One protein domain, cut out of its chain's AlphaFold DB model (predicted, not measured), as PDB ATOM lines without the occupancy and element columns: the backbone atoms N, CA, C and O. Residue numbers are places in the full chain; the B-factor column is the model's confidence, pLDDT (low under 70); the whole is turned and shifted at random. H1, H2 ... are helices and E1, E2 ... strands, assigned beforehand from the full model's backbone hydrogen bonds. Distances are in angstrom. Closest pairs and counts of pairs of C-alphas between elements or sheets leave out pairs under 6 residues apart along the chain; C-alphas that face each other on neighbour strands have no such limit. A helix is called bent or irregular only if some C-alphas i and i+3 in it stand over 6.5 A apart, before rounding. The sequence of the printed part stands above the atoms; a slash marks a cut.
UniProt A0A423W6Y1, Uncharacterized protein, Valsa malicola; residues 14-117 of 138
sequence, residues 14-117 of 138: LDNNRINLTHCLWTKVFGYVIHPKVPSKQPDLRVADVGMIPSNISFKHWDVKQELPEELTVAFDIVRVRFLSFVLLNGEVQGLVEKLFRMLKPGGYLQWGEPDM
ATOM      1  N   LEU A  14      53.677  -5.861   0.342       74.31
ATOM      2  CA  LEU A  14      52.959  -4.586   0.320       74.31
ATOM      3  C   LEU A  14      51.485  -4.807  -0.030       74.31
ATOM      4  O   LEU A  14      50.608  -4.266   0.648       74.31
ATOM      5  N   ASP A  15      51.202  -5.673  -1.000       70.19
ATOM      6  CA  ASP A  15      49.833  -6.042  -1.354       70.19
ATOM      7  C   ASP A  15      49.122  -6.822  -0.239       70.19
ATOM      8  O   ASP A  15      47.929  -6.610   0.009       70.19
ATOM      9  N   ASN A  16      49.843  -7.658   0.515       72.94
ATOM     10  CA  ASN A  16      49.281  -8.307   1.701       72.94
ATOM     11  C   ASN A  16      48.884  -7.281   2.781       72.94
ATOM     12  O   ASN A  16      47.772  -7.335   3.315       72.94
ATOM     13  N   ASN A  17      49.752  -6.300   3.052       77.62
ATOM     14  CA  ASN A  17      49.456  -5.208   3.981       77.62
ATOM     15  C   ASN A  17      48.256  -4.377   3.530       77.62
ATOM     16  O   ASN A  17      47.406  -4.048   4.357       77.62
ATOM     17  N   ARG A  18      48.140  -4.086   2.227       78.75
ATOM     18  CA  ARG A  18      46.975  -3.394   1.660       78.75
ATOM     19  C   ARG A  18      45.685  -4.156   1.961       78.75
ATOM     20  O   ARG A  18      44.720  -3.541   2.415       78.75
ATOM     21  N   ILE A  19      45.654  -5.474   1.750       73.12
ATOM     22  CA  ILE A  19      44.467  -6.307   2.017       73.12
ATOM     23  C   ILE A  19      44.119  -6.311   3.511       73.12
ATOM     24  O   ILE A  19      42.958  -6.104   3.865       73.12
ATOM     25  N   ASN A  20      45.111  -6.478   4.391       78.44
ATOM     26  CA  ASN A  20      44.900  -6.463   5.842       78.44
ATOM     27  C   ASN A  20      44.402  -5.100   6.339       78.44
ATOM     28  O   ASN A  20      43.460  -5.032   7.131       78.44
ATOM     29  N   LEU A  21      44.987  -4.007   5.841       81.12
ATOM     30  CA  LEU A  21      44.540  -2.650   6.143       81.12
ATOM     31  C   LEU A  21      43.114  -2.423   5.642       81.12
ATOM     32  O   LEU A  21      42.278  -1.930   6.393       81.12
ATOM     33  N   THR A  22      42.815  -2.841   4.410       77.06
ATOM     34  CA  THR A  22      41.468  -2.750   3.832       77.06
ATOM     35  C   THR A  22      40.463  -3.517   4.691       77.06
ATOM     36  O   THR A  22      39.407  -2.982   5.014       77.06
ATOM     37  N   HIS A  23      40.794  -4.728   5.154       80.88
ATOM     38  CA  HIS A  23      39.952  -5.484   6.084       80.88
ATOM     39  C   HIS A  23      39.754  -4.752   7.424       80.88
ATOM     40  O   HIS A  23      38.630  -4.664   7.927       80.88
ATOM     41  N   CYS A  24      40.824  -4.203   8.002       81.38
ATOM     42  CA  CYS A  24      40.764  -3.447   9.254       81.38
ATOM     43  C   CYS A  24      39.878  -2.199   9.123       81.38
ATOM     44  O   CYS A  24      39.003  -1.967   9.955       81.38
ATOM     45  N   LEU A  25      40.058  -1.415   8.061       81.75
ATOM     46  CA  LEU A  25      39.235  -0.241   7.786       81.75
ATOM     47  C   LEU A  25      37.775  -0.639   7.576       81.75
ATOM     48  O   LEU A  25      36.894  -0.051   8.192       81.75
ATOM     49  N   TRP A  26      37.522  -1.691   6.798       80.50
ATOM     50  CA  TRP A  26      36.174  -2.196   6.548       80.50
ATOM     51  C   TRP A  26      35.449  -2.557   7.847       80.50
ATOM     52  O   TRP A  26      34.321  -2.136   8.088       80.50
ATOM     53  N   THR A  27      36.104  -3.319   8.720       82.50
ATOM     54  CA  THR A  27      35.508  -3.730   9.998       82.50
ATOM     55  C   THR A  27      35.260  -2.553  10.936       82.50
ATOM     56  O   THR A  27      34.244  -2.546  11.627       82.50
ATOM     57  N   LYS A  28      36.124  -1.532  10.916       84.06
ATOM     58  CA  LYS A  28      35.924  -0.290  11.672       84.06
ATOM     59  C   LYS A  28      34.775   0.560  11.127       84.06
ATOM     60  O   LYS A  28      33.983   1.048  11.921       84.06
ATOM     61  N   VAL A  29      34.676   0.720   9.807       82.50
ATOM     62  CA  VAL A  29      33.646   1.550   9.156       82.50
ATOM     63  C   VAL A  29      32.253   0.968   9.371       82.50
ATOM     64  O   VAL A  29      31.350   1.679   9.796       82.50
ATOM     65  N   PHE A  30      32.073  -0.329   9.116       81.62
ATOM     66  CA  PHE A  30      30.760  -0.963   9.264       81.62
ATOM     67  C   PHE A  30      30.436  -1.332  10.717       81.62
ATOM     68  O   PHE A  30      29.278  -1.564  11.048       81.62
ATOM     69  N   GLY A  31      31.441  -1.427  11.591       85.44
ATOM     70  CA  GLY A  31      31.279  -1.890  12.972       85.44
ATOM     71  C   GLY A  31      30.997  -3.392  13.092       85.44
ATOM     72  O   GLY A  31      30.765  -3.893  14.192       85.44
ATOM     73  N   TYR A  32      31.017  -4.134  11.980       85.19
ATOM     74  CA  TYR A  32      30.802  -5.574  11.957       85.19
ATOM     75  C   TYR A  32      31.534  -6.271  10.800       85.19
ATOM     76  O   TYR A  32      31.747  -5.725   9.719       85.19
ATOM     77  N   VAL A  33      31.887  -7.539  11.023       84.06
ATOM     78  CA  VAL A  33      32.362  -8.476   9.982       84.06
ATOM     79  C   VAL A  33      31.149  -9.178   9.346       84.06
ATOM     80  O   VAL A  33      30.959  -9.166   8.128       84.06
ATOM     81  N   ILE A  34      30.348  -9.746  10.248       85.31
ATOM     82  CA  ILE A  34      28.984 -10.282  10.197       85.31
ATOM     83  C   ILE A  34      27.849  -9.249  10.220       85.31
ATOM     84  O   ILE A  34      27.700  -8.667  11.290       85.31
ATOM     85  N   HIS A  35      27.039  -8.983   9.185       86.25
ATOM     86  CA  HIS A  35      25.882  -8.092   9.415       86.25
ATOM     87  C   HIS A  35      25.003  -8.645  10.569       86.25
ATOM     88  O   HIS A  35      24.662  -9.826  10.520       86.25
ATOM     89  N   PRO A  36      24.590  -7.849  11.583       89.25
ATOM     90  CA  PRO A  36      23.958  -8.366  12.809       89.25
ATOM     91  C   PRO A  36      22.664  -9.168  12.611       89.25
ATOM     92  O   PRO A  36      22.306  -9.987  13.451       89.25
ATOM     93  N   LYS A  37      21.955  -8.935  11.499       87.62
ATOM     94  CA  LYS A  37      20.757  -9.707  11.119       87.62
ATOM     95  C   LYS A  37      21.063 -11.134  10.652       87.62
ATOM     96  O   LYS A  37      20.146 -11.942  10.595       87.62
ATOM     97  N   VAL A  38      22.308 -11.436  10.288       87.25
ATOM     98  CA  VAL A  38      22.703 -12.761   9.807       87.25
ATOM     99  C   VAL A  38      23.079 -13.633  11.013       87.25
ATOM    100  O   VAL A  38      23.999 -13.277  11.756       87.25
ATOM    101  N   PRO A  39      22.403 -14.775  11.234       85.75
ATOM    102  CA  PRO A  39      22.721 -15.668  12.342       85.75
ATOM    103  C   PRO A  39      24.136 -16.250  12.208       85.75
ATOM    104  O   PRO A  39      24.429 -16.967  11.259       85.75
ATOM    105  N   SER A  40      25.015 -15.962  13.172       82.94
ATOM    106  CA  SER A  40      26.441 -16.339  13.108       82.94
ATOM    107  C   SER A  40      26.902 -17.322  14.189       82.94
ATOM    108  O   SER A  40      28.053 -17.745  14.180       82.94
ATOM    109  N   LYS A  41      26.026 -17.692  15.132       83.75
ATOM    110  CA  LYS A  41      26.357 -18.536  16.298       83.75
ATOM    111  C   LYS A  41      25.824 -19.972  16.202       83.75
ATOM    112  O   LYS A  41      25.708 -20.648  17.219       83.75
ATOM    113  N   GLN A  42      25.445 -20.419  15.009       83.19
ATOM    114  CA  GLN A  42      24.948 -21.781  14.813       83.19
ATOM    115  C   GLN A  42      26.125 -22.772  14.772       83.19
ATOM    116  O   GLN A  42      27.145 -22.444  14.165       83.19
ATOM    117  N   PRO A  43      26.004 -23.961  15.391       80.12
ATOM    118  CA  PRO A  43      27.108 -24.920  15.491       80.12
ATOM    119  C   PRO A  43      27.581 -25.456  14.129       80.12
ATOM    120  O   PRO A  43      28.776 -25.668  13.956       80.12
ATOM    121  N   ASP A  44      26.679 -25.581  13.149       83.38
ATOM    122  CA  ASP A  44      26.964 -26.174  11.831       83.38
ATOM    123  C   ASP A  44      26.943 -25.143  10.683       83.38
ATOM    124  O   ASP A  44      26.642 -25.469   9.532       83.38
ATOM    125  N   LEU A  45      27.229 -23.873  10.993       85.88
ATOM    126  CA  LEU A  45      27.177 -22.775  10.026       85.88
ATOM    127  C   LEU A  45      28.216 -22.960   8.908       85.88
ATOM    128  O   LEU A  45      29.422 -22.976   9.165       85.88
ATOM    129  N   ARG A  46      27.764 -23.019   7.649       83.50
ATOM    130  CA  ARG A  46      28.650 -23.089   6.478       83.50
ATOM    131  C   ARG A  46      28.774 -21.723   5.812       83.50
ATOM    132  O   ARG A  46      27.807 -21.204   5.251       83.50
ATOM    133  N   VAL A  47      29.989 -21.176   5.843       81.56
ATOM    134  CA  VAL A  47      30.343 -19.880   5.251       81.56
ATOM    135  C   VAL A  47      31.326 -20.092   4.105       81.56
ATOM    136  O   VAL A  47      32.335 -20.775   4.278       81.56
ATOM    137  N   ALA A  48      31.051 -19.485   2.954       80.81
ATOM    138  CA  ALA A  48      32.037 -19.310   1.892       80.81
ATOM    139  C   ALA A  48      32.665 -17.909   2.002       80.81
ATOM    140  O   ALA A  48      31.942 -16.912   1.962       80.81
ATOM    141  N   ASP A  49      33.991 -17.840   2.156       77.62
ATOM    142  CA  ASP A  49      34.790 -16.602   2.167       77.62
ATOM    143  C   ASP A  49      36.198 -16.889   1.602       77.62
ATOM    144  O   ASP A  49      36.596 -18.047   1.445       77.62
ATOM    145  N   VAL A  50      36.967 -15.842   1.306       66.00
ATOM    146  CA  VAL A  50      38.325 -15.927   0.746       66.00
ATOM    147  C   VAL A  50      39.340 -15.421   1.789       66.00
ATOM    148  O   VAL A  50      39.503 -14.215   1.950       66.00
ATOM    149  N   GLY A  51      40.034 -16.310   2.525       63.72
ATOM    150  CA  GLY A  51      41.056 -15.906   3.520       63.72
ATOM    151  C   GLY A  51      41.701 -17.031   4.364       63.72
ATOM    152  O   GLY A  51      41.165 -18.131   4.436       63.72
ATOM    153  N   MET A  52      42.876 -16.755   4.968       54.38
ATOM    154  CA  MET A  52      43.790 -17.686   5.690       54.38
ATOM    155  C   MET A  52      43.204 -18.316   6.987       54.38
ATOM    156  O   MET A  52      42.287 -17.769   7.590       54.38
ATOM    157  N   ILE A  53      43.750 -19.473   7.407       62.16
ATOM    158  CA  ILE A  53      43.040 -20.586   8.083       62.16
ATOM    159  C   ILE A  53      43.325 -20.733   9.601       62.16
ATOM    160  O   ILE A  53      44.463 -21.013   9.981       62.16
ATOM    161  N   PRO A  54      42.286 -20.729  10.457       66.25
ATOM    162  CA  PRO A  54      42.064 -21.691  11.542       66.25
ATOM    163  C   PRO A  54      41.455 -23.005  11.004       66.25
ATOM    164  O   PRO A  54      40.784 -22.994   9.978       66.25
ATOM    165  N   SER A  55      41.655 -24.142  11.682       75.50
ATOM    166  CA  SER A  55      41.406 -25.515  11.176       75.50
ATOM    167  C   SER A  55      40.006 -25.832  10.614       75.50
ATOM    168  O   SER A  55      39.817 -26.891  10.025       75.50
ATOM    169  N   ASN A  56      39.024 -24.951  10.794       80.19
ATOM    170  CA  ASN A  56      37.663 -25.057  10.273       80.19
ATOM    171  C   ASN A  56      37.452 -24.369   8.905       80.19
ATOM    172  O   ASN A  56      36.315 -24.298   8.443       80.19
ATOM    173  N   ILE A  57      38.505 -23.854   8.260       81.81
ATOM    174  CA  ILE A  57      38.434 -23.273   6.909       81.81
ATOM    175  C   ILE A  57      38.991 -24.257   5.876       81.81
ATOM    176  O   ILE A  57      40.062 -24.834   6.051       81.81
ATOM    177  N   SER A  58      38.267 -24.408   4.765       83.88
ATOM    178  CA  SER A  58      38.712 -25.155   3.586       83.88
ATOM    179  C   SER A  58      38.751 -24.232   2.375       83.88
ATOM    180  O   SER A  58      37.872 -23.388   2.203       83.88
ATOM    181  N   PHE A  59      39.771 -24.390   1.533       84.81
ATOM    182  CA  PHE A  59      39.877 -23.652   0.282       84.81
ATOM    183  C   PHE A  59      39.445 -24.508  -0.893       84.81
ATOM    184  O   PHE A  59      39.812 -25.679  -1.003       84.81
ATOM    185  N   LYS A  60      38.720 -23.875  -1.813       86.06
ATOM    186  CA  LYS A  60      38.404 -24.426  -3.123       86.06
ATOM    187  C   LYS A  60      38.798 -23.432  -4.197       86.06
ATOM    188  O   LYS A  60      38.586 -22.232  -4.049       86.06
ATOM    189  N   HIS A  61      39.376 -23.950  -5.270       88.56
ATOM    190  CA  HIS A  61      39.654 -23.166  -6.459       88.56
ATOM    191  C   HIS A  61      38.466 -23.283  -7.410       88.56
ATOM    192  O   HIS A  61      38.108 -24.387  -7.816       88.56
ATOM    193  N   TRP A  62      37.861 -22.150  -7.745       91.31
ATOM    194  CA  TRP A  62      36.784 -22.058  -8.719       91.31
ATOM    195  C   TRP A  62      36.884 -20.713  -9.440       91.31
ATOM    196  O   TRP A  62      37.030 -19.673  -8.798       91.31
ATOM    197  N   ASP A  63      36.824 -20.750 -10.769       90.56
ATOM    198  CA  ASP A  63      36.643 -19.560 -11.595       90.56
ATOM    199  C   ASP A  63      35.144 -19.281 -11.716       90.56
ATOM    200  O   ASP A  63      34.404 -20.045 -12.335       90.56
ATOM    201  N   VAL A  64      34.705 -18.162 -11.142       89.56
ATOM    202  CA  VAL A  64      33.296 -17.751 -11.087       89.56
ATOM    203  C   VAL A  64      32.663 -17.535 -12.471       89.56
ATOM    204  O   VAL A  64      31.431 -17.516 -12.604       89.56
ATOM    205  N   LYS A  65      33.484 -17.399 -13.522       88.75
ATOM    206  CA  LYS A  65      33.020 -17.300 -14.911       88.75
ATOM    207  C   LYS A  65      32.587 -18.653 -15.475       88.75
ATOM    208  O   LYS A  65      31.695 -18.690 -16.318       88.75
ATOM    209  N   GLN A  66      33.127 -19.755 -14.957       93.62
ATOM    210  CA  GLN A  66      32.742 -21.117 -15.332       93.62
ATOM    211  C   GLN A  66      31.405 -21.523 -14.703       93.62
ATOM    212  O   GLN A  66      30.862 -20.829 -13.838       93.62
ATOM    213  N   GLU A  67      30.862 -22.662 -15.130       95.06
ATOM    214  CA  GLU A  67      29.674 -23.251 -14.509       95.06
ATOM    215  C   GLU A  67      29.860 -23.484 -13.004       95.06
ATOM    216  O   GLU A  67      30.972 -23.709 -12.520       95.06
ATOM    217  N   LEU A  68      28.751 -23.398 -12.261       96.25
ATOM    218  CA  LEU A  68      28.747 -23.629 -10.817       96.25
ATOM    219  C   LEU A  68      28.939 -25.132 -10.536       96.25
ATOM    220  O   LEU A  68      28.088 -25.920 -10.958       96.25
ATOM    221  N   PRO A  69      29.990 -25.540  -9.798       96.94
ATOM    222  CA  PRO A  69      30.179 -26.929  -9.400       96.94
ATOM    223  C   PRO A  69      28.999 -27.436  -8.567       96.94
ATOM    224  O   PRO A  69      28.485 -26.731  -7.690       96.94
ATOM    225  N   GLU A  70      28.572 -28.670  -8.830       95.94
ATOM    226  CA  GLU A  70      27.391 -29.267  -8.200       95.94
ATOM    227  C   GLU A  70      27.508 -29.268  -6.672       95.94
ATOM    228  O   GLU A  70      26.558 -28.934  -5.972       95.94
ATOM    229  N   GLU A  71      28.703 -29.511  -6.135       94.69
ATOM    230  CA  GLU A  71      28.911 -29.590  -4.693       94.69
ATOM    231  C   GLU A  71      28.881 -28.234  -3.969       94.69
ATOM    232  O   GLU A  71      28.912 -28.185  -2.735       94.69
ATOM    233  N   LEU A  72      28.859 -27.129  -4.721       95.81
ATOM    234  CA  LEU A  72      28.646 -25.784  -4.190       95.81
ATOM    235  C   LEU A  72      27.171 -25.369  -4.241       95.81
ATOM    236  O   LEU A  72      26.811 -24.372  -3.619       95.81
ATOM    237  N   THR A  73      26.322 -26.120  -4.946       97.19
ATOM    238  CA  THR A  73      24.889 -25.835  -5.089       97.19
ATOM    239  C   THR A  73      24.158 -26.137  -3.778       97.19
ATOM    240  O   THR A  73      24.299 -27.220  -3.218       97.19
ATOM    241  N   VAL A  74      23.386 -25.168  -3.270       97.56
ATOM    242  CA  VAL A  74      22.597 -25.267  -2.023       97.56
ATOM    243  C   VAL A  74      23.456 -25.736  -0.828       97.56
ATOM    244  O   VAL A  74      23.024 -26.487   0.046       97.56
ATOM    245  N   ALA A  75      24.719 -25.307  -0.783       96.31
ATOM    246  CA  ALA A  75      25.702 -25.801   0.179       96.31
ATOM    247  C   ALA A  75      25.924 -24.860   1.373       96.31
ATOM    248  O   ALA A  75      26.376 -25.319   2.428       96.31
ATOM    249  N   PHE A  76      25.605 -23.570   1.237       96.56
ATOM    250  CA  PHE A  76      26.029 -22.536   2.182       96.56
ATOM    251  C   PHE A  76      24.854 -21.821   2.847       96.56
ATOM    252  O   PHE A  76      23.850 -21.509   2.210       96.56
ATOM    253  N   ASP A  77      25.001 -21.532   4.138       95.88
ATOM    254  CA  ASP A  77      24.066 -20.690   4.893       95.88
ATOM    255  C   ASP A  77      24.356 -19.205   4.629       95.88
ATOM    256  O   ASP A  77      23.450 -18.370   4.620       95.88
ATOM    257  N   ILE A  78      25.632 -18.881   4.385       95.25
ATOM    258  CA  ILE A  78      26.098 -17.536   4.048       95.25
ATOM    259  C   ILE A  78      27.100 -17.620   2.896       95.25
ATOM    260  O   ILE A  78      28.128 -18.297   2.996       95.25
ATOM    261  N   VAL A  79      26.832 -16.872   1.830       95.31
ATOM    262  CA  VAL A  79      27.796 -16.598   0.760       95.31
ATOM    263  C   VAL A  79      28.242 -15.158   0.915       95.31
ATOM    264  O   VAL A  79      27.417 -14.244   0.925       95.31
ATOM    265  N   ARG A  80      29.548 -14.942   1.065       92.25
ATOM    266  CA  ARG A  80      30.101 -13.607   1.234       92.25
ATOM    267  C   ARG A  80      31.027 -13.247   0.086       92.25
ATOM    268  O   ARG A  80      31.899 -14.018  -0.293       92.25
ATOM    269  N   VAL A  81      30.835 -12.039  -0.429       90.69
ATOM    270  CA  VAL A  81      31.577 -11.496  -1.565       90.69
ATOM    271  C   VAL A  81      32.058 -10.095  -1.217       90.69
ATOM    272  O   VAL A  81      31.306  -9.300  -0.649       90.69
ATOM    273  N   ARG A  82      33.323  -9.796  -1.525       87.00
ATOM    274  CA  ARG A  82      33.898  -8.456  -1.390       87.00
ATOM    275  C   ARG A  82      34.871  -8.165  -2.522       87.00
ATOM    276  O   ARG A  82      35.636  -9.060  -2.876       87.00
ATOM    277  N   PHE A  83      34.895  -6.923  -3.005       83.56
ATOM    278  CA  PHE A  83      35.825  -6.462  -4.045       83.56
ATOM    279  C   PHE A  83      35.763  -7.280  -5.340       83.56
ATOM    280  O   PHE A  83      36.759  -7.388  -6.055       83.56
ATOM    281  N   LEU A  84      34.612  -7.888  -5.635       85.81
ATOM    282  CA  LEU A  84      34.452  -8.752  -6.800       85.81
ATOM    283  C   LEU A  84      33.972  -7.964  -8.019       85.81
ATOM    284  O   LEU A  84      34.272  -8.357  -9.142       85.81
ATOM    285  N   SER A  85      33.291  -6.831  -7.821       82.44
ATOM    286  CA  SER A  85      32.818  -5.970  -8.917       82.44
ATOM    287  C   SER A  85      33.939  -5.533  -9.871       82.44
ATOM    288  O   SER A  85      33.730  -5.491 -11.078       82.44
ATOM    289  N   PHE A  86      35.151  -5.293  -9.358       80.69
ATOM    290  CA  PHE A  86      36.307  -4.833 -10.140       80.69
ATOM    291  C   PHE A  86      36.846  -5.840 -11.164       80.69
ATOM    292  O   PHE A  86      37.673  -5.474 -11.996       80.69
ATOM    293  N   VAL A  87      36.428  -7.107 -11.100       83.62
ATOM    294  CA  VAL A  87      36.894  -8.163 -12.016       83.62
ATOM    295  C   VAL A  87      35.777  -8.713 -12.911       83.62
ATOM    296  O   VAL A  87      35.966  -9.728 -13.586       83.62
ATOM    297  N   LEU A  88      34.622  -8.040 -12.928       84.31
ATOM    298  CA  LEU A  88      33.445  -8.416 -13.705       84.31
ATOM    299  C   LEU A  88      33.132  -7.367 -14.768       84.31
ATOM    300  O   LEU A  88      33.209  -6.165 -14.527       84.31
ATOM    301  N   LEU A  89      32.715  -7.832 -15.940       87.12
ATOM    302  CA  LEU A  89      32.076  -6.993 -16.949       87.12
ATOM    303  C   LEU A  89      30.583  -6.839 -16.631       87.12
ATOM    304  O   LEU A  89      29.970  -7.741 -16.060       87.12
ATOM    305  N   ASN A  90      29.957  -5.747 -17.083       85.44
ATOM    306  CA  ASN A  90      28.528  -5.484 -16.837       85.44
ATOM    307  C   ASN A  90      27.616  -6.658 -17.245       85.44
ATOM    308  O   ASN A  90      26.695  -7.006 -16.514       85.44
ATOM    309  N   GLY A  91      27.899  -7.302 -18.384       87.88
ATOM    310  CA  GLY A  91      27.136  -8.462 -18.860       87.88
ATOM    311  C   GLY A  91      27.342  -9.747 -18.046       87.88
ATOM    312  O   GLY A  91      26.557 -10.679 -18.179       87.88
ATOM    313  N   GLU A  92      28.372  -9.815 -17.197       89.44
ATOM    314  CA  GLU A  92      28.695 -10.991 -16.375       89.44
ATOM    315  C   GLU A  92      28.020 -10.945 -14.992       89.44
ATOM    316  O   GLU A  92      27.874 -11.981 -14.342       89.44
ATOM    317  N   VAL A  93      27.582  -9.762 -14.540       90.44
ATOM    318  CA  VAL A  93      27.058  -9.548 -13.179       90.44
ATOM    319  C   VAL A  93      25.821 -10.399 -12.910       90.44
ATOM    320  O   VAL A  93      25.764 -11.081 -11.889       90.44
ATOM    321  N   GLN A  94      24.848 -10.398 -13.825       92.75
ATOM    322  CA  GLN A  94      23.604 -11.143 -13.627       92.75
ATOM    323  C   GLN A  94      23.871 -12.647 -13.478       92.75
ATOM    324  O   GLN A  94      23.442 -13.255 -12.497       92.75
ATOM    325  N   GLY A  95      24.632 -13.232 -14.408       93.94
ATOM    326  CA  GLY A  95      24.947 -14.660 -14.376       93.94
ATOM    327  C   GLY A  95      25.739 -15.057 -13.132       93.94
ATOM    328  O   GLY A  95      25.521 -16.128 -12.569       93.94
ATOM    329  N   LEU A  96      26.626 -14.185 -12.642       94.12
ATOM    330  CA  LEU A  96      27.304 -14.419 -11.373       94.12
ATOM    331  C   LEU A  96      26.330 -14.396 -10.190       94.12
ATOM    332  O   LEU A  96      26.366 -15.305  -9.363       94.12
ATOM    333  N   VAL A  97      25.479 -13.373 -10.094       95.00
ATOM    334  CA  VAL A  97      24.500 -13.239  -9.006       95.00
ATOM    335  C   VAL A  97      23.619 -14.488  -8.937       95.00
ATOM    336  O   VAL A  97      23.455 -15.058  -7.860       95.00
ATOM    337  N   GLU A  98      23.137 -14.981 -10.079       96.69
ATOM    338  CA  GLU A  98      22.361 -16.223 -10.163       96.69
ATOM    339  C   GLU A  98      23.130 -17.433  -9.604       96.69
ATOM    340  O   GLU A  98      22.580 -18.204  -8.813       96.69
ATOM    341  N   LYS A  99      24.422 -17.582  -9.935       97.00
ATOM    342  CA  LYS A  99      25.275 -18.643  -9.367       97.00
ATOM    343  C   LYS A  99      25.433 -18.497  -7.851       97.00
ATOM    344  O   LYS A  99      25.298 -19.489  -7.139       97.00
ATOM    345  N   LEU A 100      25.658 -17.283  -7.340       96.50
ATOM    346  CA  LEU A 100      25.791 -17.030  -5.897       96.50
ATOM    347  C   LEU A 100      24.501 -17.369  -5.138       96.50
ATOM    348  O   LEU A 100      24.563 -17.949  -4.056       96.50
ATOM    349  N   PHE A 101      23.331 -17.073  -5.710       97.38
ATOM    350  CA  PHE A 101      22.051 -17.473  -5.122       97.38
ATOM    351  C   PHE A 101      21.832 -18.988  -5.168       97.38
ATOM    352  O   PHE A 101      21.354 -19.556  -4.190       97.38
ATOM    353  N   ARG A 102      22.240 -19.669  -6.246       97.94
ATOM    354  CA  ARG A 102      22.190 -21.142  -6.329       97.94
ATOM    355  C   ARG A 102      23.078 -21.833  -5.295       97.94
ATOM    356  O   ARG A 102      22.815 -22.982  -4.953       97.94
ATOM    357  N   MET A 103      24.111 -21.164  -4.789       97.94
ATOM    358  CA  MET A 103      24.957 -21.694  -3.717       97.94
ATOM    359  C   MET A 103      24.278 -21.679  -2.339       97.94
ATOM    360  O   MET A 103      24.688 -22.424  -1.443       97.94
ATOM    361  N   LEU A 104      23.253 -20.842  -2.152       98.25
ATOM    362  CA  LEU A 104      22.587 -20.663  -0.868       98.25
ATOM    363  C   LEU A 104      21.570 -21.771  -0.593       98.25
ATOM    364  O   LEU A 104      20.782 -22.165  -1.452       98.25
ATOM    365  N   LYS A 105      21.550 -22.236   0.656       97.81
ATOM    366  CA  LYS A 105      20.429 -23.004   1.204       97.81
ATOM    367  C   LYS A 105      19.166 -22.129   1.276       97.81
ATOM    368  O   LYS A 105      19.283 -20.903   1.362       97.81
ATOM    369  N   PRO A 106      17.954 -22.716   1.306       96.94
ATOM    370  CA  PRO A 106      16.735 -21.957   1.574       96.94
ATOM    371  C   PRO A 106      16.856 -21.132   2.864       96.94
ATOM    372  O   PRO A 106      17.214 -21.664   3.912       96.94
ATOM    373  N   GLY A 107      16.580 -19.827   2.780       95.00
ATOM    374  CA  GLY A 107      16.746 -18.888   3.898       95.00
ATOM    375  C   GLY A 107      18.185 -18.414   4.150       95.00
ATOM    376  O   GLY A 107      18.418 -17.706   5.130       95.00
ATOM    377  N   GLY A 108      19.140 -18.790   3.293       95.62
ATOM    378  CA  GLY A 108      20.527 -18.338   3.358       95.62
ATOM    379  C   GLY A 108      20.711 -16.866   2.978       95.62
ATOM    380  O   GLY A 108      19.835 -16.233   2.386       95.62
ATOM    381  N   TYR A 109      21.881 -16.320   3.311       96.31
ATOM    382  CA  TYR A 109      22.199 -14.903   3.140       96.31
ATOM    383  C   TYR A 109      23.347 -14.685   2.155       96.31
ATOM    384  O   TYR A 109      24.444 -15.213   2.331       96.31
ATOM    385  N   LEU A 110      23.120 -13.817   1.169       95.19
ATOM    386  CA  LEU A 110      24.193 -13.206   0.392       95.19
ATOM    387  C   LEU A 110      24.644 -11.921   1.097       95.19
ATOM    388  O   LEU A 110      23.858 -10.988   1.255       95.19
ATOM    389  N   GLN A 111      25.909 -11.861   1.509       92.56
ATOM    390  CA  GLN A 111      26.530 -10.639   2.020       92.56
ATOM    391  C   GLN A 111      27.528 -10.111   0.987       92.56
ATOM    392  O   GLN A 111      28.659 -10.589   0.906       92.56
ATOM    393  N   TRP A 112      27.116  -9.103   0.221       91.06
ATOM    394  CA  TRP A 112      27.959  -8.424  -0.762       91.06
ATOM    395  C   TRP A 112      28.471  -7.099  -0.183       91.06
ATOM    396  O   TRP A 112      27.675  -6.270   0.252       91.06
ATOM    397  N   GLY A 113      29.790  -6.900  -0.149       87.94
ATOM    398  CA  GLY A 113      30.406  -5.633   0.254       87.94
ATOM    399  C   GLY A 113      31.328  -5.055  -0.817       87.94
ATOM    400  O   GLY A 113      32.375  -5.635  -1.082       87.94
ATOM    401  N   GLU A 114      30.978  -3.899  -1.379       85.31
ATOM    402  CA  GLU A 114      31.815  -3.142  -2.327       85.31
ATOM    403  C   GLU A 114      32.033  -1.709  -1.850       85.31
ATOM    404  O   GLU A 114      31.192  -1.189  -1.107       85.31
ATOM    405  N   PRO A 115      33.146  -1.064  -2.239       77.50
ATOM    406  CA  PRO A 115      33.242   0.374  -2.101       77.50
ATOM    407  C   PRO A 115      32.137   1.024  -2.934       77.50
ATOM    408  O   PRO A 115      31.863   0.618  -4.065       77.50
ATOM    409  N   ASP A 116      31.517   2.047  -2.362       78.25
ATOM    410  CA  ASP A 116      30.652   2.932  -3.120       78.25
ATOM    411  C   ASP A 116      31.531   3.777  -4.049       78.25
ATOM    412  O   ASP A 116      32.169   4.744  -3.630       78.25
ATOM    413  N   MET A 117      31.609   3.349  -5.308       72.50
ATOM    414  CA  MET A 117      32.346   4.055  -6.352       72.50
ATOM    415  C   MET A 117      31.534   5.199  -6.960       72.50
ATOM    416  O   MET A 117      32.112   6.044  -7.634       72.50
TER     417      MET A 117
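This is residues 14 to 117 of the 138 residues of an uncharacterized protein of Valsa malicola (UniProt A0A423W6Y1). Two parallel strands, E1 and E2, lie side by side as a narrow sheet, with the last part of helix H2, residues 97 to 102, near both of them, while helix H1 stands well away from H2 and E2, and residues 14 to 22 and 27 to 32 stick out. A long winding stretch without named elements, residues 31 to 75, links H1 to the sheet, and its residues 47 and 48 pair briefly with E1. The printed part has 104 residues with two named helices and two named strands in the order H1, E1, H2, E2; the sheet's order is E1, E2, parallel. The class is mixed, helices and strands, with under half of the residues, 47, in named elements. The whole is compact, with a radius of gyration of the C-alphas of 14.4 A, and its C-alphas span 37 by 35 by 26 A.

H1, residues 14 to 30, comes first, and its residues 14 to 22 and 27 to 30 stand free. A long link of 45 residues leads from it to E1, residues 76 to 82. On this link, residues 47 to 48 form a short parallel pairing with residues 78 to 79 of E1. E1 is followed by a short link of 7 residues to H2, residues 90 to 102. The closest C-alphas of E1 and H2 are those of Val 79 and Leu 100, 7.0 A apart. A tight link of 1 residue joins H2 to E2, residues 104 to 113. The closest C-alphas of H2 and E2 are those of Phe 101 and Leu 110, 7.3 A apart. E1 and E2 are parallel neighbours, with 15 degrees between their N-to-C directions. C-alphas 79 and 110 face each other at 5.0 A. Across this pair, N 79 and O 109 are within hydrogen-bond range at 3.0 A, and N 111 and O 79 at 2.9 A. E1, H2 and E2 form a strand-helix-strand unit, two parallel neighbour strands with a helix between them along the chain, and its crossover is right-handed. H1 is apart from H2 and from E2. In H1 every O i to N i+4 pair is within hydrogen-bond range; in H2 7 of 9 are.

H1, residues 14 to 30, begins with C-alpha 14 at (52.959, -4.586, 0.320) and measures 24.2 A from first to last C-alpha. E1, residues 76 to 82, measures 16.5 A, and its C-alpha 76 is at (26.029, -22.536, 2.182). H2, residues 90 to 102, measures 19.9 A and is only just irregular: C-alphas 91 and 94 are 6.9 A apart. E2, residues 104 to 113, measures 17.0 A from first to last C-alpha and bends by 120 degrees at residue 107. Its C-alpha 113 is at (30.406, -5.633, 0.254).

The printed part runs from residue 14 to residue 117 and has no cut. The two C-alphas farthest apart are those of Leu 14 and Pro 106, at 40.2 A, while the first and last printed C-alphas, those of Leu 14 and Met 117, are 23.3 A apart. Without the stretches that stand free, the body has 89 residues and a radius of gyration of 13.5 A. The link from H1 to E1 is the long one, and the C-alphas of its residues 31 to 75 lie 5 to 19 A from the mean of the C-alphas. The mean pLDDT of the printed part is 86.2; five residues, 50 to 54, are under 70, and they lie in that long link. The mean pLDDT is 79 for H1 and 95 for E2.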